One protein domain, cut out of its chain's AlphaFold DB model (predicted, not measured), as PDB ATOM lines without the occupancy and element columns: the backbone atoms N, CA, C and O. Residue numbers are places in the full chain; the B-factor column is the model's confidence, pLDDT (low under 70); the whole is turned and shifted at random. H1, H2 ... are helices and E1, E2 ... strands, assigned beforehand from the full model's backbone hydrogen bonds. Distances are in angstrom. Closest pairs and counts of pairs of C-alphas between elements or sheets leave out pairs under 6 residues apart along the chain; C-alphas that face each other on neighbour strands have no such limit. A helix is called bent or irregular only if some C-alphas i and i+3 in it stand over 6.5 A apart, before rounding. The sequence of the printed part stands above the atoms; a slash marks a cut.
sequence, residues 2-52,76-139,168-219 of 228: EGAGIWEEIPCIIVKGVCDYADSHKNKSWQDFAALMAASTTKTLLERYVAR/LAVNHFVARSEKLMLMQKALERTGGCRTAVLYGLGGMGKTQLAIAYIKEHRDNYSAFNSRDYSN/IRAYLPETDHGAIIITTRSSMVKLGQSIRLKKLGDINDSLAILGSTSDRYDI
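AT A GLANCE: This is residues 2 to 52, 76 to 139 and 168 to 219 of the 228 residues of the protein "Nb-arc and tpr domain protein" of Colletotrichum orbiculare (strain 104-T / ATCC 96160 / CBS 514.97 / LARS 414 / MAFF 240422) (UniProt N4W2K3). A small parallel sheet, E4 E2 E5, is covered on one face by H3 and H4, and a looser pair of parallel strands, E1 and E3, sits beside its E4 edge, with the long helix H2 packed on E1. H6 lies out at the far end of the link after E5, and the loop of residues 21 to 26 sticks out before H2. The printed part has 167 residues with six named helices and five named strands, in the order H1 E1 H2 H3 E2 H4 E3 H5 E4 E5 H6, of the mixed class, helices and strands. The whole is compact, with a radius of gyration of the C-alphas of 17.1 A and spans of 51 by 46 by 29 A.

IN THESE COORDINATES: The larger sheet holds E4, residues 179 to 184, 16.4 A long, E2, residues 102 to 107, 16.5 A, and E5, residues 193 to 196. C-alpha 102 is at (61.533, 57.941, -176.115). H3 is residues 85 to 95, 15.2 A, and H4 residues 114 to 124, 15.6 A. The other sheet is E1, residues 13 to 16, and E3, residues 133 to 136. H2, residues 28 to 50, is 33.9 A long from C-alpha 28 at (92.314, 56.832, -175.496); it is irregular, but only just, with C-alphas 29 and 32 6.9 A apart. H1 is residues 6 to 9, H5 residues 168 to 171, and H6 residues 203 to 214, 16.2 A, ending at (74.544, 24.234, -171.154).

HOW THE PARTS SIT: E2 is the inner strand, parallel to E4 at 16 degrees, with N 106 and O 182 2.7 A apart, and parallel to E5 at 21 degrees, with N 195 and O 105 at 2.8 A. H3 and H4 are on the same face, which gives two layers, helices on one face of a sheet. H3 runs along the strands over E2 and E5 at a height over the sheet of 8.8 A; H4 runs along them over E4 and E2 at 10.6 A. H3 and H4 only just touch, with 3 pairs of C-alphas within 8 A, the closest those of Leu 88 and Tyr 121 at 6.3 A, about perpendicular at 75 degrees. E3 and E4 are near each other, with 12 pairs of C-alphas within 10 A. E1 and E3 are parallel at 22 degrees, with N 134 and O 13 3.0 A apart. The closest C-alphas of E1 and H2 are those of Lys 16 and Ala 38, 5.7 A. H2, with residues 36 to 43 alone, touches H5, the closest C-alphas being those of Lys 43 and Tyr 171 at 5.7 A. H1 and H4 are close but not clearly touching, with the C-alphas of Ile 6 and Ile 119 7.1 A apart. H6 touches no named helix. In H3, H4 and H6 every O i to N i+4 pair is within hydrogen-bond range, in H2 17 of 19 are, and H1 and H5 are too short for such a pair.

THE WHOLE: The two C-alphas farthest apart are those of Ala 51 and Asp 218, 53.4 A. Residues 53 to 75 and 140 to 167 are not printed, with gaps of 33.8 A and 14.0 A between the C-alphas on either side. Of the links printed whole, E1 to H2 is long. The mean pLDDT of the printed part is 73.5, and 61 residues are under 70, among them 2 to 17, 128 to 139 and 168 to 177.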
ATOM      1  N   GLU A   2      81.402  45.238-177.928       52.84
ATOM      2  CA  GLU A   2      80.055  45.096-177.351       52.84
ATOM      3  C   GLU A   2      78.980  45.305-178.445       52.84
ATOM      4  O   GLU A   2      78.352  46.345-178.577       52.84
ATOM      5  N   GLY A   3      78.767  44.303-179.297       49.06
ATOM      6  CA  GLY A   3      77.725  44.357-180.340       49.06
ATOM      7  C   GLY A   3      77.706  43.149-181.274       49.06
ATOM      8  O   GLY A   3      76.760  42.990-182.043       49.06
ATOM      9  N   ALA A   4      78.732  42.294-181.186       48.91
ATOM     10  CA  ALA A   4      78.652  40.916-181.652       48.91
ATOM     11  C   ALA A   4      77.494  40.231-180.899       48.91
ATOM     12  O   ALA A   4      77.447  40.299-179.670       48.91
ATOM     13  N   GLY A   5      76.511  39.708-181.632       55.44
ATOM     14  CA  GLY A   5      75.300  39.077-181.095       55.44
ATOM     15  C   GLY A   5      73.988  39.840-181.331       55.44
ATOM     16  O   GLY A   5      72.942  39.214-181.404       55.44
ATOM     17  N   ILE A   6      73.989  41.171-181.519       62.47
ATOM     18  CA  ILE A   6      72.726  41.892-181.813       62.47
ATOM     19  C   ILE A   6      72.306  41.708-183.278       62.47
ATOM     20  O   ILE A   6      71.127  41.504-183.545       62.47
ATOM     21  N   TRP A   7      73.256  41.766-184.217       55.84
ATOM     22  CA  TRP A   7      72.984  41.584-185.653       55.84
ATOM     23  C   TRP A   7      72.561  40.155-186.009       55.84
ATOM     24  O   TRP A   7      71.780  39.961-186.934       55.84
ATOM     25  N   GLU A   8      73.065  39.162-185.274       60.75
ATOM     26  CA  GLU A   8      72.682  37.752-185.447       60.75
ATOM     27  C   GLU A   8      71.227  37.518-185.025       60.75
ATOM     28  O   GLU A   8      70.533  36.693-185.605       60.75
ATOM     29  N   GLU A   9      70.751  38.298-184.054       62.94
ATOM     30  CA  GLU A   9      69.428  38.144-183.458       62.94
ATOM     31  C   GLU A   9      68.366  39.032-184.112       62.94
ATOM     32  O   GLU A   9      67.190  38.670-184.172       62.94
ATOM     33  N   ILE A  10      68.735  40.233-184.564       63.69
ATOM     34  CA  ILE A  10      67.807  41.265-185.037       63.69
ATOM     35  C   ILE A  10      68.384  41.931-186.295       63.69
ATOM     36  O   ILE A  10      69.485  42.483-186.216       63.69
ATOM     37  N   PRO A  11      67.642  41.979-187.425       58.34
ATOM     38  CA  PRO A  11      68.000  42.817-188.564       58.34
ATOM     39  C   PRO A  11      68.122  44.265-188.090       58.34
ATOM     40  O   PRO A  11      67.139  44.887-187.685       58.34
ATOM     41  N   CYS A  12      69.343  44.785-188.063       61.16
ATOM     42  CA  CYS A  12      69.630  46.100-187.510       61.16
ATOM     43  C   CYS A  12      70.742  46.769-188.295       61.16
ATOM     44  O   CYS A  12      71.496  46.065-188.932       61.16
ATOM     45  N   ILE A  13      70.900  48.093-188.266       64.56
ATOM     46  CA  ILE A  13      72.145  48.709-188.756       64.56
ATOM     47  C   ILE A  13      73.037  48.984-187.552       64.56
ATOM     48  O   ILE A  13      72.623  49.651-186.601       64.56
ATOM     49  N   ILE A  14      74.265  48.468-187.600       64.44
ATOM     50  CA  ILE A  14      75.291  48.764-186.603       64.44
ATOM     51  C   ILE A  14      76.173  49.887-187.125       64.44
ATOM     52  O   ILE A  14      76.825  49.747-188.156       64.44
ATOM     53  N   VAL A  15      76.254  50.982-186.375       66.19
ATOM     54  CA  VAL A  15      77.205  52.057-186.659       66.19
ATOM     55  C   VAL A  15      78.212  52.109-185.510       66.19
ATOM     56  O   VAL A  15      77.837  52.324-184.360       66.19
ATOM     57  N   LYS A  16      79.504  51.918-185.792       68.44
ATOM     58  CA  LYS A  16      80.577  51.867-184.780       68.44
ATOM     59  C   LYS A  16      81.664  52.892-185.073       68.44
ATOM     60  O   LYS A  16      82.000  53.118-186.229       68.44
ATOM     61  N   GLY A  17      82.184  53.511-184.017       67.12
ATOM     62  CA  GLY A  17      83.424  54.281-184.076       67.12
ATOM     63  C   GLY A  17      84.590  53.369-183.717       67.12
ATOM     64  O   GLY A  17      84.491  52.618-182.749       67.12
ATOM     65  N   VAL A  18      85.675  53.417-184.486       73.56
ATOM     66  CA  VAL A  18      86.906  52.670-184.197       73.56
ATOM     67  C   VAL A  18      87.944  53.661-183.680       73.56
ATOM     68  O   VAL A  18      88.164  54.695-184.302       73.56
ATOM     69  N   CYS A  19      88.527  53.368-182.521       73.00
ATOM     70  CA  CYS A  19      89.515  54.222-181.850       73.00
ATOM     71  C   CYS A  19      90.791  53.476-181.450       73.00
ATOM     72  O   CYS A  19      91.830  54.114-181.329       73.00
ATOM     73  N   ASP A  20      90.726  52.153-181.291       70.56
ATOM     74  CA  ASP A  20      91.887  51.302-181.037       70.56
ATOM     75  C   ASP A  20      92.357  50.646-182.343       70.56
ATOM     76  O   ASP A  20      91.546  50.319-183.219       70.56
ATOM     77  N   TYR A  21      93.669  50.450-182.468       59.97
ATOM     78  CA  TYR A  21      94.234  49.605-183.516       59.97
ATOM     79  C   TYR A  21      94.026  48.127-183.154       59.97
ATOM     80  O   TYR A  21      93.789  47.780-181.999       59.97
ATOM     81  N   ALA A  22      94.103  47.231-184.143       59.97
ATOM     82  CA  ALA A  22      94.051  45.781-183.924       59.97
ATOM     83  C   ALA A  22      95.367  45.234-183.327       59.97
ATOM     84  O   ALA A  22      95.852  44.175-183.722       59.97
ATOM     85  N   ASP A  23      95.972  45.988-182.416       72.75
ATOM     86  CA  ASP A  23      97.176  45.645-181.682       72.75
ATOM     87  C   ASP A  23      96.897  45.712-180.170       72.75
ATOM     88  O   ASP A  23      95.764  45.887-179.719       72.75
ATOM     89  N   SER A  24      97.924  45.510-179.350       65.00
ATOM     90  CA  SER A  24      97.788  45.560-177.892       65.00
ATOM     91  C   SER A  24      97.662  46.982-177.330       65.00
ATOM     92  O   SER A  24      97.505  47.138-176.116       65.00
ATOM     93  N   HIS A  25      97.770  48.022-178.160       61.78
ATOM     94  CA  HIS A  25      97.820  49.404-177.705       61.78
ATOM     95  C   HIS A  25      96.420  50.019-177.719       61.78
ATOM     96  O   HIS A  25      95.733  50.067-178.735       61.78
ATOM     97  N   LYS A  26      95.997  50.549-176.569       65.25
ATOM     98  CA  LYS A  26      94.739  51.298-176.465       65.25
ATOM     99  C   LYS A  26      94.990  52.776-176.696       65.25
ATOM    100  O   LYS A  26      95.784  53.380-175.970       65.25
ATOM    101  N   ASN A  27      94.273  53.376-177.638       65.75
ATOM    102  CA  ASN A  27      94.411  54.790-177.953       65.75
ATOM    103  C   ASN A  27      93.216  55.593-177.428       65.75
ATOM    104  O   ASN A  27      92.186  55.777-178.077       65.75
ATOM    105  N   LYS A  28      93.376  56.110-176.208       68.69
ATOM    106  CA  LYS A  28      92.314  56.832-175.496       68.69
ATOM    107  C   LYS A  28      91.994  58.202-176.101       68.69
ATOM    108  O   LYS A  28      90.876  58.668-175.918       68.69
ATOM    109  N   SER A  29      92.925  58.840-176.819       72.44
ATOM    110  CA  SER A  29      92.701  60.188-177.370       72.44
ATOM    111  C   SER A  29      91.744  60.193-178.564       72.44
ATOM    112  O   SER A  29      91.060  61.183-178.801       72.44
ATOM    113  N   TRP A  30      91.630  59.070-179.277       74.62
ATOM    114  CA  TRP A  30      90.739  58.935-180.433       74.62
ATOM    115  C   TRP A  30      89.332  58.455-180.064       74.62
ATOM    116  O   TRP A  30      88.456  58.441-180.925       74.62
ATOM    117  N   GLN A  31      89.083  58.083-178.803       71.50
ATOM    118  CA  GLN A  31      87.782  57.565-178.361       71.50
ATOM    119  C   GLN A  31      86.662  58.593-178.516       71.50
ATOM    120  O   GLN A  31      85.604  58.257-179.046       71.50
ATOM    121  N   ASP A  32      86.903  59.843-178.117       70.94
ATOM    122  CA  ASP A  32      85.903  60.909-178.232       70.94
ATOM    123  C   ASP A  32      85.612  61.232-179.701       70.94
ATOM    124  O   ASP A  32      84.452  61.332-180.096       70.94
ATOM    125  N   PHE A  33      86.648  61.296-180.543       76.31
ATOM    126  CA  PHE A  33      86.486  61.479-181.987       76.31
ATOM    127  C   PHE A  33      85.720  60.315-182.628       76.31
ATOM    128  O   PHE A  33      84.779  60.529-183.393       76.31
ATOM    129  N   ALA A  34      86.072  59.075-182.286       75.50
ATOM    130  CA  ALA A  34      85.387  57.891-182.780       75.50
ATOM    131  C   ALA A  34      83.918  57.876-182.347       75.50
ATOM    132  O   ALA A  34      83.061  57.584-183.179       75.50
ATOM    133  N   ALA A  35      83.614  58.237-181.095       73.88
ATOM    134  CA  ALA A  35      82.253  58.369-180.574       73.88
ATOM    135  C   ALA A  35      81.468  59.504-181.258       73.88
ATOM    136  O   ALA A  35      80.274  59.355-181.535       73.88
ATOM    137  N   LEU A  36      82.136  60.607-181.589       74.50
ATOM    138  CA  LEU A  36      81.553  61.746-182.289       74.50
ATOM    139  C   LEU A  36      81.197  61.417-183.740       74.50
ATOM    140  O   LEU A  36      80.062  61.631-184.171       74.50
ATOM    141  N   MET A  37      82.155  60.863-184.486       77.25
ATOM    142  CA  MET A  37      81.966  60.404-185.866       77.25
ATOM    143  C   MET A  37      80.876  59.355-185.937       77.25
ATOM    144  O   MET A  37      80.013  59.375-186.818       77.25
ATOM    145  N   ALA A  38      80.894  58.473-184.946       76.88
ATOM    146  CA  ALA A  38      79.842  57.542-184.703       76.88
ATOM    147  C   ALA A  38      78.482  58.259-184.623       76.88
ATOM    148  O   ALA A  38      77.669  58.124-185.544       76.88
ATOM    149  N   ALA A  39      78.242  59.033-183.564       76.56
ATOM    150  CA  ALA A  39      76.973  59.715-183.315       76.56
ATOM    151  C   ALA A  39      76.499  60.546-184.522       76.56
ATOM    152  O   ALA A  39      75.353  60.405-184.948       76.56
ATOM    153  N   SER A  40      77.408  61.303-185.142       77.31
ATOM    154  CA  SER A  40      77.149  62.103-186.347       77.31
ATOM    155  C   SER A  40      76.648  61.248-187.511       77.31
ATOM    156  O   SER A  40      75.650  61.583-188.141       77.31
ATOM    157  N   THR A  41      77.276  60.094-187.757       74.50
ATOM    158  CA  THR A  41      76.844  59.164-188.811       74.50
ATOM    159  C   THR A  41      75.444  58.609-188.537       74.50
ATOM    160  O   THR A  41      74.652  58.480-189.467       74.50
ATOM    161  N   THR A  42      75.096  58.315-187.275       75.75
ATOM    162  CA  THR A  42      73.720  57.888-186.941       75.75
ATOM    163  C   THR A  42      72.726  59.010-187.154       75.75
ATOM    164  O   THR A  42      71.673  58.740-187.722       75.75
ATOM    165  N   LYS A  43      73.042  60.243-186.742       74.38
ATOM    166  CA  LYS A  43      72.161  61.391-186.969       74.38
ATOM    167  C   LYS A  43      71.828  61.518-188.456       74.38
ATOM    168  O   LYS A  43      70.658  61.462-188.824       74.38
ATOM    169  N   THR A  44      72.853  61.541-189.306       77.81
ATOM    170  CA  THR A  44      72.693  61.622-190.763       77.81
ATOM    171  C   THR A  44      71.912  60.433-191.336       77.81
ATOM    172  O   THR A  44      71.100  60.606-192.245       77.81
ATOM    173  N   LEU A  45      72.135  59.217-190.824       72.44
ATOM    174  CA  LEU A  45      71.393  58.023-191.244       72.44
ATOM    175  C   LEU A  45      69.897  58.152-190.914       72.44
ATOM    176  O   LEU A  45      69.058  57.869-191.768       72.44
ATOM    177  N   LEU A  46      69.569  58.593-189.695       70.38
ATOM    178  CA  LEU A  46      68.191  58.787-189.242       70.38
ATOM    179  C   LEU A  46      67.494  59.897-190.035       70.38
ATOM    180  O   LEU A  46      66.376  59.689-190.501       70.38
ATOM    181  N   GLU A  47      68.162  61.030-190.257       68.44
ATOM    182  CA  GLU A  47      67.637  62.134-191.073       68.44
ATOM    183  C   GLU A  47      67.304  61.674-192.499       68.44
ATOM    184  O   GLU A  47      66.212  61.942-192.998       68.44
ATOM    185  N   ARG A  48      68.197  60.906-193.142       69.44
ATOM    186  CA  ARG A  48      67.952  60.359-194.489       69.44
ATOM    187  C   ARG A  48      66.851  59.302-194.525       69.44
ATOM    188  O   ARG A  48      66.136  59.216-195.519       69.44
ATOM    189  N   TYR A  49      66.723  58.489-193.477       64.44
ATOM    190  CA  TYR A  49      65.679  57.466-193.398       64.44
ATOM    191  C   TYR A  49      64.289  58.098-193.229       64.44
ATOM    192  O   TYR A  49      63.354  57.719-193.931       64.44
ATOM    193  N   VAL A  50      64.162  59.106-192.357       57.94
ATOM    194  CA  VAL A  50      62.891  59.800-192.080       57.94
ATOM    195  C   VAL A  50      62.469  60.715-193.235       57.94
ATOM    196  O   VAL A  50      61.289  60.743-193.586       57.94
ATOM    197  N   ALA A  51      63.414  61.388-193.904       52.38
ATOM    198  CA  ALA A  51      63.142  62.231-195.076       52.38
ATOM    199  C   ALA A  51      62.553  61.469-196.281       52.38
ATOM    200  O   ALA A  51      62.154  62.087-197.264       52.38
ATOM    201  N   ARG A  52      62.468  60.135-196.213       48.28
ATOM    202  CA  ARG A  52      61.837  59.290-197.232       48.28
ATOM    203  C   ARG A  52      60.315  59.139-197.067       48.28
ATOM    204  O   ARG A  52      59.690  58.560-197.948       48.28
ATOM    205  N   LEU A  76      70.820  30.398-182.753       38.09
ATOM    206  CA  LEU A  76      71.023  30.917-181.398       38.09
ATOM    207  C   LEU A  76      70.158  32.112-181.002       38.09
ATOM    208  O   LEU A  76      70.619  33.020-180.314       38.09
ATOM    209  N   ALA A  77      68.866  32.049-181.325       44.31
ATOM    210  CA  ALA A  77      67.893  32.830-180.585       44.31
ATOM    211  C   ALA A  77      68.002  32.483-179.093       44.31
ATOM    212  O   ALA A  77      67.838  31.324-178.708       44.31
ATOM    213  N   VAL A  78      68.255  33.478-178.237       50.41
ATOM    214  CA  VAL A  78      68.015  33.368-176.789       50.41
ATOM    215  C   VAL A  78      66.519  33.079-176.593       50.41
ATOM    216  O   VAL A  78      65.718  33.995-176.420       50.41
ATOM    217  N   ASN A  79      66.122  31.810-176.711       53.38
ATOM    218  CA  ASN A  79      64.730  31.355-176.653       53.38
ATOM    219  C   ASN A  79      64.204  31.334-175.215       53.38
ATOM    220  O   ASN A  79      63.001  31.235-174.989       53.38
ATOM    221  N   HIS A  80      65.102  31.457-174.236       64.75
ATOM    222  CA  HIS A  80      64.767  31.417-172.825       64.75
ATOM    223  C   HIS A  80      65.282  32.663-172.100       64.75
ATOM    224  O   HIS A  80      66.304  32.649-171.413       64.75
ATOM    225  N   PHE A  81      64.569  33.777-172.277       75.44
ATOM    226  CA  PHE A  81      64.758  34.955-171.438       75.44
ATOM    227  C   PHE A  81      63.920  34.803-170.167       75.44
ATOM    228  O   PHE A  81      62.694  34.834-170.216       75.44
ATOM    229  N   VAL A  82      64.590  34.634-169.030       76.00
ATOM    230  CA  VAL A  82      63.952  34.524-167.714       76.00
ATOM    231  C   VAL A  82      64.309  35.699-166.820       76.00
ATOM    232  O   VAL A  82      65.354  36.346-166.971       76.00
ATOM    233  N   ALA A  83      63.430  35.930-165.846       72.75
ATOM    234  CA  ALA A  83      63.472  37.048-164.920       72.75
ATOM    235  C   ALA A  83      63.296  38.424-165.589       72.75
ATOM    236  O   ALA A  83      63.180  38.574-166.800       72.75
ATOM    237  N   ARG A  84      63.330  39.479-164.766       86.69
ATOM    238  CA  ARG A  84      63.346  40.891-165.199       86.69
ATOM    239  C   ARG A  84      62.079  41.394-165.906       86.69
ATOM    240  O   ARG A  84      62.139  42.476-166.487       86.69
ATOM    241  N   SER A  85      60.930  40.731-165.760       85.69
ATOM    242  CA  SER A  85      59.632  41.220-166.265       85.69
ATOM    243  C   SER A  85      59.308  42.637-165.770       85.69
ATOM    244  O   SER A  85      58.859  43.481-166.535       85.69
ATOM    245  N   GLU A  86      59.650  42.957-164.516       90.31
ATOM    246  CA  GLU A  86      59.556  44.323-163.968       90.31
ATOM    247  C   GLU A  86      60.383  45.336-164.782       90.31
ATOM    248  O   GLU A  86      59.954  46.462-165.015       90.31
ATOM    249  N   LYS A  87      61.576  44.947-165.249       92.62
ATOM    250  CA  LYS A  87      62.443  45.823-166.048       92.62
ATOM    251  C   LYS A  87      61.943  45.957-167.482       92.62
ATOM    252  O   LYS A  87      62.042  47.055-168.016       92.62
ATOM    253  N   LEU A  88      61.368  44.901-168.061       89.69
ATOM    254  CA  LEU A  88      60.672  44.975-169.350       89.69
ATOM    255  C   LEU A  88      59.477  45.935-169.281       89.69
ATOM    256  O   LEU A  88      59.374  46.821-170.122       89.69
ATOM    257  N   MET A  89      58.660  45.861-168.225       89.62
ATOM    258  CA  MET A  89      57.564  46.816-168.002       89.62
ATOM    259  C   MET A  89      58.066  48.262-167.871       89.62
ATOM    260  O   MET A  89      57.483  49.183-168.439       89.62
ATOM    261  N   LEU A  90      59.178  48.484-167.159       91.75
ATOM    262  CA  LEU A  90      59.791  49.816-167.080       91.75
ATOM    263  C   LEU A  90      60.301  50.301-168.441       91.75
ATOM    264  O   LEU A  90      60.191  51.489-168.729       91.75
ATOM    265  N   MET A  91      60.849  49.410-169.272       91.62
ATOM    266  CA  MET A  91      61.253  49.750-170.637       91.62
ATOM    267  C   MET A  91      60.050  50.100-171.503       91.62
ATOM    268  O   MET A  91      60.101  51.099-172.208       91.62
ATOM    269  N   GLN A  92      58.966  49.328-171.421       89.50
ATOM    270  CA  GLN A  92      57.732  49.617-172.142       89.50
ATOM    271  C   GLN A  92      57.228  51.016-171.801       89.50
ATOM    272  O   GLN A  92      57.091  51.844-172.695       89.50
ATOM    273  N   LYS A  93      57.103  51.323-170.506       89.06
ATOM    274  CA  LYS A  93      56.698  52.648-170.035       89.06
ATOM    275  C   LYS A  93      57.636  53.768-170.508       89.06
ATOM    276  O   LYS A  93      57.173  54.846-170.864       89.06
ATOM    277  N   ALA A  94      58.948  53.526-170.526       87.62
ATOM    278  CA  ALA A  94      59.941  54.497-170.997       87.62
ATOM    279  C   ALA A  94      59.850  54.779-172.506       87.62
ATOM    280  O   ALA A  94      60.281  55.836-172.969       87.62
ATOM    281  N   LEU A  95      59.355  53.805-173.272       87.81
ATOM    282  CA  LEU A  95      59.365  53.798-174.733       87.81
ATOM    283  C   LEU A  95      57.958  53.927-175.345       87.81
ATOM    284  O   LEU A  95      57.797  53.838-176.565       87.81
ATOM    285  N   GLU A  96      56.944  54.185-174.519       85.06
ATOM    286  CA  GLU A  96      55.587  54.519-174.948       85.06
ATOM    287  C   GLU A  96      55.550  55.845-175.723       85.06
ATOM    288  O   GLU A  96      56.270  56.806-175.430       85.06
ATOM    289  N   ARG A  97      54.687  55.909-176.744       73.06
ATOM    290  CA  ARG A  97      54.487  57.112-177.564       73.06
ATOM    291  C   ARG A  97      53.800  58.204-176.748       73.06
ATOM    292  O   ARG A  97      52.589  58.185-176.575       73.06
ATOM    293  N   THR A  98      54.591  59.169-176.288       66.50
ATOM    294  CA  THR A  98      54.129  60.328-175.502       66.50
ATOM    295  C   THR A  98      54.346  61.669-176.216       66.50
ATOM    296  O   THR A  98      54.082  62.718-175.640       66.50
ATOM    297  N   GLY A  99      54.803  61.656-177.477       62.47
ATOM    298  CA  GLY A  99      55.058  62.866-178.274       62.47
ATOM    299  C   GLY A  99      56.427  63.520-178.041       62.47
ATOM    300  O   GLY A  99      56.697  64.570-178.614       62.47
ATOM    301  N   GLY A 100      57.297  62.906-177.228       67.44
ATOM    302  CA  GLY A 100      58.688  63.318-177.011       67.44
ATOM    303  C   GLY A 100      59.704  62.228-177.370       67.44
ATOM    304  O   GLY A 100      59.343  61.136-177.810       67.44
ATOM    305  N   CYS A 101      60.994  62.514-177.159       68.69
ATOM    306  CA  CYS A 101      62.065  61.539-177.367       68.69
ATOM    307  C   CYS A 101      61.952  60.377-176.365       68.69
ATOM    308  O   CYS A 101      62.060  60.557-175.150       68.69
ATOM    309  N   ARG A 102      61.747  59.168-176.887       83.88
ATOM    310  CA  ARG A 102      61.533  57.941-176.115       83.88
ATOM    311  C   ARG A 102      62.864  57.267-175.821       83.88
ATOM    312  O   ARG A 102      63.362  56.526-176.660       83.88
ATOM    313  N   THR A 103      63.456  57.528-174.656       83.94
ATOM    314  CA  THR A 103      64.782  56.985-174.313       83.94
ATOM    315  C   THR A 103      64.769  56.182-173.014       83.94
ATOM    316  O   THR A 103      64.453  56.708-171.945       83.94
ATOM    317  N   ALA A 104      65.205  54.922-173.090       88.19
ATOM    318  CA  ALA A 104      65.450  54.046-171.946       88.19
ATOM    319  C   ALA A 104      66.959  53.819-171.760       88.19
ATOM    320  O   ALA A 104      67.656  53.428-172.695       88.19
ATOM    321  N   VAL A 105      67.475  54.024-170.544       87.62
ATOM    322  CA  VAL A 105      68.901  53.850-170.220       87.62
ATOM    323  C   VAL A 105      69.084  52.661-169.280       87.62
ATOM    324  O   VAL A 105      68.873  52.768-168.074       87.62
ATOM    325  N   LEU A 106      69.511  51.523-169.819       89.19
ATOM    326  CA  LEU A 106      69.840  50.316-169.066       89.19
ATOM    327  C   LEU A 106      71.260  50.420-168.513       89.19
ATOM    328  O   LEU A 106      72.228  50.450-169.277       89.19
ATOM    329  N   TYR A 107      71.414  50.412-167.188       88.00
ATOM    330  CA  TYR A 107      72.734  50.507-166.564       88.00
ATOM    331  C   TYR A 107      73.001  49.454-165.490       88.00
ATOM    332  O   TYR A 107      72.099  48.979-164.805       88.00
ATOM    333  N   GLY A 108      74.268  49.070-165.341       85.69
ATOM    334  CA  GLY A 108      74.705  48.029-164.410       85.69
ATOM    335  C   GLY A 108      76.078  47.469-164.772       85.69
ATOM    336  O   GLY A 108      76.595  47.725-165.862       85.69
ATOM    337  N   LEU A 109      76.666  46.678-163.873       85.12
ATOM    338  CA  LEU A 109      77.995  46.081-164.062       85.12
ATOM    339  C   LEU A 109      78.101  45.251-165.364       85.12
ATOM    340  O   LEU A 109      77.098  44.907-166.003       85.12
ATOM    341  N   GLY A 110      79.334  44.954-165.782       79.62
ATOM    342  CA  GLY A 110      79.595  44.027-166.889       79.62
ATOM    343  C   GLY A 110      78.933  42.667-166.637       79.62
ATOM    344  O   GLY A 110      78.792  42.258-165.487       79.62
ATOM    345  N   GLY A 111      78.439  42.015-167.692       77.50
ATOM    346  CA  GLY A 111      77.779  40.706-167.583       77.50
ATOM    347  C   GLY A 111      76.389  40.700-166.923       77.50
ATOM    348  O   GLY A 111      75.781  39.647-166.813       77.50
ATOM    349  N   MET A 112      75.828  41.849-166.519       85.50
ATOM    350  CA  MET A 112      74.505  41.902-165.858       85.50
ATOM    351  C   MET A 112      73.297  41.667-166.790       85.50
ATOM    352  O   MET A 112      72.160  41.786-166.340       85.50
ATOM    353  N   GLY A 113      73.518  41.381-168.079       83.62
ATOM    354  CA  GLY A 113      72.444  41.091-169.036       83.62
ATOM    355  C   GLY A 113      71.747  42.316-169.644       83.62
ATOM    356  O   GLY A 113      70.596  42.216-170.051       83.62
ATOM    357  N   LYS A 114      72.400  43.489-169.690       87.44
ATOM    358  CA  LYS A 114      71.811  44.724-170.262       87.44
ATOM    359  C   LYS A 114      71.445  44.556-171.736       87.44
ATOM    360  O   LYS A 114      70.335  44.885-172.131       87.44
ATOM    361  N   THR A 115      72.381  44.029-172.523       82.12
ATOM    362  CA  THR A 115      72.191  43.775-173.953       82.12
ATOM    363  C   THR A 115      71.121  42.715-174.182       82.12
ATOM    364  O   THR A 115      70.244  42.909-175.010       82.12
ATOM    365  N   GLN A 116      71.127  41.645-173.385       82.44
ATOM    366  CA  GLN A 116      70.118  40.589-173.445       82.44
ATOM    367  C   GLN A 116      68.716  41.119-173.112       82.44
ATOM    368  O   GLN A 116      67.770  40.787-173.811       82.44
ATOM    369  N   LEU A 117      68.581  41.991-172.105       86.12
ATOM    370  CA  LEU A 117      67.307  42.640-171.782       86.12
ATOM    371  C   LEU A 117      66.826  43.556-172.921       86.12
ATOM    372  O   LEU A 117      65.641  43.558-173.237       86.12
ATOM    373  N   ALA A 118      67.736  44.301-173.559       85.62
ATOM    374  CA  ALA A 118      67.399  45.109-174.730       85.62
ATOM    375  C   ALA A 118      66.894  44.237-175.890       85.62
ATOM    376  O   ALA A 118      65.835  44.520-176.444       85.62
ATOM    377  N   ILE A 119      67.611  43.156-176.215       80.94
ATOM    378  CA  ILE A 119      67.223  42.194-177.258       80.94
ATOM    379  C   ILE A 119      65.855  41.581-176.948       80.94
ATOM    380  O   ILE A 119      65.014  41.525-177.841       80.94
ATOM    381  N   ALA A 120      65.612  41.162-175.702       83.88
ATOM    382  CA  ALA A 120      64.335  40.590-175.281       83.88
ATOM    383  C   ALA A 120      63.175  41.574-175.496       83.88
ATOM    384  O   ALA A 120      62.188  41.217-176.134       83.88
ATOM    385  N   TYR A 121      63.337  42.830-175.065       85.94
ATOM    386  CA  TYR A 121      62.335  43.874-175.285       85.94
ATOM    387  C   TYR A 121      62.038  44.083-176.775       85.94
ATOM    388  O   TYR A 121      60.876  44.140-177.178       85.94
ATOM    389  N   ILE A 122      63.083  44.174-177.606       82.19
ATOM    390  CA  ILE A 122      62.920  44.387-179.048       82.19
ATOM    391  C   ILE A 122      62.229  43.186-179.689       82.19
ATOM    392  O   ILE A 122      61.345  43.391-180.510       82.19
ATOM    393  N   LYS A 123      62.594  41.950-179.317       78.31
ATOM    394  CA  LYS A 123      61.944  40.727-179.811       78.31
ATOM    395  C   LYS A 123      60.446  40.711-179.497       78.31
ATOM    396  O   LYS A 123      59.668  40.407-180.390       78.31
ATOM    397  N   GLU A 124      60.060  41.082-178.279       80.50
ATOM    398  CA  GLU A 124      58.656  41.143-177.853       80.50
ATOM    399  C   GLU A 124      57.861  42.250-178.570       80.50
ATOM    400  O   GLU A 124      56.669  42.101-178.807       80.50
ATOM    401  N   HIS A 125      58.517  43.348-178.961       79.56
ATOM    402  CA  HIS A 125      57.854  44.537-179.506       79.56
ATOM    403  C   HIS A 125      58.211  44.829-180.972       79.56
ATOM    404  O   HIS A 125      58.060  45.974-181.403       79.56
ATOM    405  N   ARG A 126      58.695  43.846-181.749       71.19
ATOM    406  CA  ARG A 126      59.188  44.087-183.122       71.19
ATOM    407  C   ARG A 126      58.165  44.765-184.016       71.19
ATOM    408  O   ARG A 126      58.518  45.710-184.715       71.19
ATOM    409  N   ASP A 127      56.911  44.343-183.932       72.00
ATOM    410  CA  ASP A 127      55.844  44.839-184.804       72.00
ATOM    411  C   ASP A 127      55.493  46.314-184.541       72.00
ATOM    412  O   ASP A 127      54.884  46.980-185.375       72.00
ATOM    413  N   ASN A 128      55.941  46.870-183.408       68.81
ATOM    414  CA  ASN A 128      55.722  48.270-183.049       68.81
ATOM    415  C   ASN A 128      56.749  49.231-183.678       68.81
ATOM    416  O   ASN A 128      56.587  50.455-183.569       68.81
ATOM    417  N   TYR A 129      57.806  48.712-184.318       65.25
ATOM    418  CA  TYR A 129      58.921  49.503-184.840       65.25
ATOM    419  C   TYR A 129      59.258  49.147-186.293       65.25
ATOM    420  O   TYR A 129      59.470  47.995-186.645       65.25
ATOM    421  N   SER A 130      59.376  50.168-187.144       49.44
ATOM    422  CA  SER A 130      59.629  50.003-188.585       49.44
ATOM    423  C   SER A 130      61.084  49.652-188.930       49.44
ATOM    424  O   SER A 130      61.356  49.147-190.015       49.44
ATOM    425  N   ALA A 131      62.027  49.955-188.035       55.34
ATOM    426  CA  ALA A 131      63.448  49.661-188.185       55.34
ATOM    427  C   ALA A 131      64.145  49.674-186.818       55.34
ATOM    428  O   ALA A 131      63.748  50.422-185.922       55.34
ATOM    429  N   PHE A 132      65.213  48.889-186.677       54.47
ATOM    430  CA  PHE A 132      66.048  48.857-185.478       54.47
ATOM    431  C   PHE A 132      67.504  49.192-185.826       54.47
ATOM    432  O   PHE A 132      68.045  48.708-186.815       54.47
ATOM    433  N   ASN A 133      68.155  50.022-185.011       51.66
ATOM    434  CA  ASN A 133      69.558  50.399-185.181       51.66
ATOM    435  C   ASN A 133      70.276  50.205-183.849       51.66
ATOM    436  O   ASN A 133      69.821  50.711-182.824       51.66
ATOM    437  N   SER A 134      71.394  49.483-183.860       54.72
ATOM    438  CA  SER A 134      72.164  49.183-182.652       54.72
ATOM    439  C   SER A 134      73.512  49.884-182.668       54.72
ATOM    440  O   SER A 134      74.116  50.094-183.723       54.72
ATOM    441  N   ARG A 135      74.002  50.257-181.485       52.56
ATOM    442  CA  ARG A 135      75.231  51.024-181.363       52.56
ATOM    443  C   ARG A 135      76.057  50.660-180.141       52.56
ATOM    444  O   ARG A 135      75.521  50.501-179.052       52.56
ATOM    445  N   ASP A 136      77.367  50.593-180.348       51.38
ATOM    446  CA  ASP A 136      78.369  50.311-179.323       51.38
ATOM    447  C   ASP A 136      79.238  51.553-179.085       51.38
ATOM    448  O   ASP A 136      79.760  52.143-180.035       51.38
ATOM    449  N   TYR A 137      79.375  51.933-177.816       51.41
ATOM    450  CA  TYR A 137      80.232  53.015-177.336       51.41
ATOM    451  C   TYR A 137      81.049  52.504-176.139       51.41
ATOM    452  O   TYR A 137      80.794  52.864-174.987       51.41
ATOM    453  N   SER A 138      82.018  51.621-176.383       46.81
ATOM    454  CA  SER A 138      82.889  51.113-175.325       46.81
ATOM    455  C   SER A 138      84.000  52.116-174.980       46.81
ATOM    456  O   SER A 138      84.893  52.353-175.787       46.81
ATOM    457  N   ASN A 139      83.986  52.656-173.757       49.03
ATOM    458  CA  ASN A 139      85.163  53.265-173.124       49.03
ATOM    459  C   ASN A 139      85.635  52.330-172.001       49.03
ATOM    460  O   ASN A 139      85.094  52.327-170.890       49.03
ATOM    461  N   ILE A 168      76.861  63.547-176.336       66.81
ATOM    462  CA  ILE A 168      76.273  63.162-177.625       66.81
ATOM    463  C   ILE A 168      74.837  63.676-177.823       66.81
ATOM    464  O   ILE A 168      74.240  63.394-178.861       66.81
ATOM    465  N   ARG A 169      74.259  64.420-176.866       66.62
ATOM    466  CA  ARG A 169      72.860  64.887-176.937       66.62
ATOM    467  C   ARG A 169      72.549  65.687-178.192       66.62
ATOM    468  O   ARG A 169      71.496  65.470-178.775       66.62
ATOM    469  N   ALA A 170      73.481  66.521-178.654       65.31
ATOM    470  CA  ALA A 170      73.329  67.312-179.882       65.31
ATOM    471  C   ALA A 170      73.176  66.456-181.163       65.31
ATOM    472  O   ALA A 170      72.783  66.949-182.229       65.31
ATOM    473  N   TYR A 171      73.506  65.166-181.067       65.50
ATOM    474  CA  TYR A 171      73.409  64.197-182.151       65.50
ATOM    475  C   TYR A 171      72.197  63.277-182.028       65.50
ATOM    476  O   TYR A 171      71.909  62.529-182.962       65.50
ATOM    477  N   LEU A 172      71.482  63.331-180.900       65.75
ATOM    478  CA  LEU A 172      70.189  62.682-180.782       65.75
ATOM    479  C   LEU A 172      69.143  63.537-181.510       65.75
ATOM    480  O   LEU A 172      69.204  64.765-181.445       65.75
ATOM    481  N   PRO A 173      68.203  62.915-182.235       60.94
ATOM    482  CA  PRO A 173      67.136  63.655-182.887       60.94
ATOM    483  C   PRO A 173      66.272  64.389-181.853       60.94
ATOM    484  O   PRO A 173      65.909  63.824-180.822       60.94
ATOM    485  N   GLU A 174      65.934  65.644-182.151       61.66
ATOM    486  CA  GLU A 174      65.087  66.489-181.295       61.66
ATOM    487  C   GLU A 174      63.586  66.177-181.457       61.66
ATOM    488  O   GLU A 174      62.774  66.530-180.605       61.66
ATOM    489  N   THR A 175      63.213  65.474-182.527       60.12
ATOM    490  CA  THR A 175      61.841  65.083-182.886       60.12
ATOM    491  C   THR A 175      61.583  63.591-182.611       60.12
ATOM    492  O   THR A 175      62.516  62.786-182.569       60.12
ATOM    493  N   ASP A 176      60.313  63.193-182.416       65.44
ATOM    494  CA  ASP A 176      59.916  61.789-182.169       65.44
ATOM    495  C   ASP A 176      60.141  60.918-183.418       65.44
ATOM    496  O   ASP A 176      59.253  60.704-184.242       65.44
ATOM    497  N   HIS A 177      61.371  60.428-183.568       62.47
ATOM    498  CA  HIS A 177      61.792  59.563-184.671       62.47
ATOM    499  C   HIS A 177      61.843  58.074-184.302       62.47
ATOM    500  O   HIS A 177      62.182  57.248-185.148       62.47
ATOM    501  N   GLY A 178      61.536  57.699-183.056       73.94
ATOM    502  CA  GLY A 178      61.680  56.314-182.609       73.94
ATOM    503  C   GLY A 178      61.926  56.157-181.113       73.94
ATOM    504  O   GLY A 178      61.925  57.126-180.358       73.94
ATOM    505  N   ALA A 179      62.141  54.908-180.704       78.69
ATOM    506  CA  ALA A 179      62.622  54.545-179.376       78.69
ATOM    507  C   ALA A 179      64.149  54.397-179.385       78.69
ATOM    508  O   ALA A 179      64.718  53.813-180.307       78.69
ATOM    509  N   ILE A 180      64.806  54.887-178.338       81.12
ATOM    510  CA  ILE A 180      66.249  54.802-178.124       81.12
ATOM    511  C   ILE A 180      66.495  53.965-176.870       81.12
ATOM    512  O   ILE A 180      66.038  54.299-175.777       81.12
ATOM    513  N   ILE A 181      67.251  52.878-177.011       83.31
ATOM    514  CA  ILE A 181      67.715  52.068-175.882       83.31
ATOM    515  C   ILE A 181      69.220  52.266-175.749       83.31
ATOM    516  O   ILE A 181      69.974  51.997-176.679       83.31
ATOM    517  N   ILE A 182      69.660  52.715-174.578       82.19
ATOM    518  CA  ILE A 182      71.073  52.915-174.255       82.19
ATOM    519  C   ILE A 182      71.473  51.870-173.223       82.19
ATOM    520  O   ILE A 182      70.915  51.842-172.130       82.19
ATOM    521  N   THR A 183      72.461  51.032-173.523       81.88
ATOM    522  CA  THR A 183      73.082  50.134-172.541       81.88
ATOM    523  C   THR A 183      74.406  50.735-172.071       81.88
ATOM    524  O   THR A 183      75.208  51.215-172.864       81.88
ATOM    525  N   THR A 184      74.658  50.767-170.761       78.81
ATOM    526  CA  THR A 184      75.904  51.346-170.230       78.81
ATOM    527  C   THR A 184      76.325  50.729-168.900       78.81
ATOM    528  O   THR A 184      75.520  50.196-168.138       78.81
ATOM    529  N   ARG A 185      77.622  50.766-168.585       79.25
ATOM    530  CA  ARG A 185      78.118  50.436-167.236       79.25
ATOM    531  C   ARG A 185      77.996  51.610-166.264       79.25
ATOM    532  O   ARG A 185      78.017  51.388-165.056       79.25
ATOM    533  N   SER A 186      77.868  52.833-166.777       79.06
ATOM    534  CA  SER A 186      77.860  54.060-165.982       79.06
ATOM    535  C   SER A 186      76.451  54.436-165.533       79.06
ATOM    536  O   SER A 186      75.538  54.545-166.344       79.06
ATOM    537  N   SER A 187      76.279  54.715-164.242       79.50
ATOM    538  CA  SER A 187      75.035  55.278-163.700       79.50
ATOM    539  C   SER A 187      74.889  56.784-163.939       79.50
ATOM    540  O   SER A 187      73.901  57.373-163.512       79.50
ATOM    541  N   MET A 188      75.879  57.431-164.565       75.44
ATOM    542  CA  MET A 188      75.883  58.883-164.787       75.44
ATOM    543  C   MET A 188      75.144  59.304-166.062       75.44
ATOM    544  O   MET A 188      74.895  60.491-166.255       75.44
ATOM    545  N   VAL A 189      74.786  58.358-166.934       74.25
ATOM    546  CA  VAL A 189      74.083  58.653-168.186       74.25
ATOM    547  C   VAL A 189      72.615  58.965-167.886       74.25
ATOM    548  O   VAL A 189      71.834  58.076-167.555       74.25
ATOM    549  N   LYS A 190      72.243  60.242-168.016       76.88
ATOM    550  CA  LYS A 190      70.885  60.764-167.770       76.88
ATOM    551  C   LYS A 190      70.248  61.285-169.060       76.88
ATOM    552  O   LYS A 190      69.896  62.454-169.161       76.88
ATOM    553  N   LEU A 191      70.158  60.413-170.062       74.81
ATOM    554  CA  LEU A 191      69.595  60.727-171.384       74.81
ATOM    555  C   LEU A 191      68.136  60.280-171.548       74.81
ATOM    556  O   LEU A 191      67.565  60.424-172.618       74.81
ATOM    557  N   GLY A 192      67.538  59.727-170.494       80.19
ATOM    558  CA  GLY A 192      66.184  59.187-170.499       80.19
ATOM    559  C   GLY A 192      65.873  58.478-169.187       80.19
ATOM    560  O   GLY A 192      66.580  58.665-168.190       80.19
ATOM    561  N   GLN A 193      64.841  57.636-169.184       87.81
ATOM    562  CA  GLN A 193      64.469  56.876-167.995       87.81
ATOM    563  C   GLN A 193      65.550  55.837-167.668       87.81
ATOM    564  O   GLN A 193      65.773  54.884-168.415       87.81
ATOM    565  N   SER A 194      66.239  56.024-166.541       89.94
ATOM    566  CA  SER A 194      67.304  55.122-166.102       89.94
ATOM    567  C   SER A 194      66.743  53.873-165.421       89.94
ATOM    568  O   SER A 194      66.026  53.958-164.425       89.94
ATOM    569  N   ILE A 195      67.132  52.698-165.912       91.88
ATOM    570  CA  ILE A 195      66.707  51.386-165.424       91.88
ATOM    571  C   ILE A 195      67.949  50.615-164.968       91.88
ATOM    572  O   ILE A 195      68.808  50.230-165.764       91.88
ATOM    573  N   ARG A 196      68.053  50.385-163.656       92.88
ATOM    574  CA  ARG A 196      69.184  49.665-163.057       92.88
ATOM    575  C   ARG A 196      68.998  48.157-163.165       92.88
ATOM    576  O   ARG A 196      68.032  47.616-162.624       92.88
ATOM    577  N   LEU A 197      69.981  47.470-163.736       90.81
ATOM    578  CA  LEU A 197      70.090  46.018-163.667       90.81
ATOM    579  C   LEU A 197      70.949  45.611-162.467       90.81
ATOM    580  O   LEU A 197      72.002  46.192-162.185       90.81
ATOM    581  N   LYS A 198      70.474  44.590-161.758       89.69
ATOM    582  CA  LYS A 198      71.163  43.930-160.647       89.69
ATOM    583  C   LYS A 198      71.325  42.440-160.973       89.69
ATOM    584  O   LYS A 198      70.802  41.959-161.984       89.69
ATOM    585  N   LYS A 199      72.057  41.731-160.109       89.31
ATOM    586  CA  LYS A 199      72.086  40.263-160.107       89.31
ATOM    587  C   LYS A 199      70.662  39.714-159.960       89.31
ATOM    588  O   LYS A 199      69.802  40.393-159.397       89.31
ATOM    589  N   LEU A 200      70.439  38.514-160.487       88.38
ATOM    590  CA  LEU A 200      69.183  37.794-160.301       88.38
ATOM    591  C   LEU A 200      68.971  37.519-158.813       88.38
ATOM    592  O   LEU A 200      69.924  37.188-158.109       88.38
ATOM    593  N   GLY A 201      67.745  37.755-158.347       84.19
ATOM    594  CA  GLY A 201      67.370  37.542-156.951       84.19
ATOM    595  C   GLY A 201      66.969  36.098-156.675       84.19
ATOM    596  O   GLY A 201      67.289  35.582-155.610       84.19
ATOM    597  N   ASP A 202      66.313  35.453-157.641       88.38
ATOM    598  CA  ASP A 202      65.924  34.051-157.554       88.38
ATOM    599  C   ASP A 202      67.009  33.152-158.170       88.38
ATOM    600  O   ASP A 202      67.503  33.376-159.282       88.38
ATOM    601  N   ILE A 203      67.392  32.116-157.426       87.38
ATOM    602  CA  ILE A 203      68.309  31.082-157.896       87.38
ATOM    603  C   ILE A 203      67.687  30.261-159.031       87.38
ATOM    604  O   ILE A 203      68.411  29.842-159.932       87.38
ATOM    605  N   ASN A 204      66.360  30.096-159.049       87.06
ATOM    606  CA  ASN A 204      65.655  29.360-160.097       87.06
ATOM    607  C   ASN A 204      65.836  30.009-161.469       87.06
ATOM    608  O   ASN A 204      66.046  29.297-162.449       87.06
ATOM    609  N   ASP A 205      65.839  31.343-161.528       87.31
ATOM    610  CA  ASP A 205      66.127  32.090-162.755       87.31
ATOM    611  C   ASP A 205      67.560  31.829-163.235       87.31
ATOM    612  O   ASP A 205      67.819  31.672-164.427       87.31
ATOM    613  N   SER A 206      68.510  31.754-162.301       85.69
ATOM    614  CA  SER A 206      69.916  31.486-162.622       85.69
ATOM    615  C   SER A 206      70.113  30.053-163.129       85.69
ATOM    616  O   SER A 206      70.831  29.839-164.103       85.69
ATOM    617  N   LEU A 207      69.439  29.081-162.504       84.88
ATOM    618  CA  LEU A 207      69.439  27.679-162.924       84.88
ATOM    619  C   LEU A 207      68.777  27.489-164.290       84.88
ATOM    620  O   LEU A 207      69.280  26.718-165.098       84.88
ATOM    621  N   ALA A 208      67.693  28.212-164.572       83.38
ATOM    622  CA  ALA A 208      67.031  28.177-165.871       83.38
ATOM    623  C   ALA A 208      67.945  28.703-166.993       83.38
ATOM    624  O   ALA A 208      68.046  28.078-168.049       83.38
ATOM    625  N   ILE A 209      68.683  29.794-166.746       83.25
ATOM    626  CA  ILE A 209      69.695  30.297-167.692       83.25
ATOM    627  C   ILE A 209      70.809  29.269-167.893       83.25
ATOM    628  O   ILE A 209      71.174  28.979-169.032       83.25
ATOM    629  N   LEU A 210      71.358  28.716-166.806       82.69
ATOM    630  CA  LEU A 210      72.442  27.733-166.881       82.69
ATOM    631  C   LEU A 210      72.009  26.470-167.625       82.69
ATOM    632  O   LEU A 210      72.744  26.012-168.496       82.69
ATOM    633  N   GLY A 211      70.820  25.945-167.332       82.19
ATOM    634  CA  GLY A 211      70.290  24.760-167.998       82.19
ATOM    635  C   GLY A 211      70.087  24.979-169.490       82.19
ATOM    636  O   GLY A 211      70.570  24.183-170.286       82.19
ATOM    637  N   SER A 212      69.496  26.115-169.876       79.75
ATOM    638  CA  SER A 212      69.316  26.464-171.290       79.75
ATOM    639  C   SER A 212      70.641  26.706-172.023       79.75
ATOM    640  O   SER A 212      70.770  26.320-173.179       79.75
ATOM    641  N   THR A 213      71.637  27.316-171.373       78.69
ATOM    642  CA  THR A 213      72.931  27.630-172.014       78.69
ATOM    643  C   THR A 213      73.836  26.400-172.133       78.69
ATOM    644  O   THR A 213      74.647  26.319-173.049       78.69
ATOM    645  N   SER A 214      73.728  25.459-171.191       79.44
ATOM    646  CA  SER A 214      74.544  24.234-171.154       79.44
ATOM    647  C   SER A 214      73.869  23.015-171.786       79.44
ATOM    648  O   SER A 214      74.488  21.953-171.817       79.44
ATOM    649  N   ASP A 215      72.631  23.170-172.263       78.81
ATOM    650  CA  ASP A 215      71.752  22.092-172.734       78.81
ATOM    651  C   ASP A 215      71.555  20.975-171.687       78.81
ATOM    652  O   ASP A 215      71.496  19.785-171.984       78.81
ATOM    653  N   ARG A 216      71.497  21.371-170.408       79.81
ATOM    654  CA  ARG A 216      71.330  20.479-169.251       79.81
ATOM    655  C   ARG A 216      70.162  20.951-168.401       79.81
ATOM    656  O   ARG A 216      70.326  21.689-167.433       79.81
ATOM    657  N   TYR A 217      68.958  20.520-168.747       75.56
ATOM    658  CA  TYR A 217      67.752  20.902-168.005       75.56
ATOM    659  C   TYR A 217      67.617  20.166-166.659       75.56
ATOM    660  O   TYR A 217      66.923  20.644-165.760       75.56
ATOM    661  N   ASP A 218      68.374  19.080-166.473       72.00
ATOM    662  CA  ASP A 218      68.362  18.238-165.272       72.00
ATOM    663  C   ASP A 218      69.247  18.745-164.124       72.00
ATOM    664  O   ASP A 218      69.341  18.086-163.099       72.00
ATOM    665  N   ILE A 219      69.843  19.944-164.212       69.31
ATOM    666  CA  ILE A 219      70.677  20.528-163.127       69.31
ATOM    667  C   ILE A 219      69.911  20.633-161.789       69.31
ATOM    668  O   ILE A 219      70.505  20.731-160.717       69.31
TER     669      ILE A 219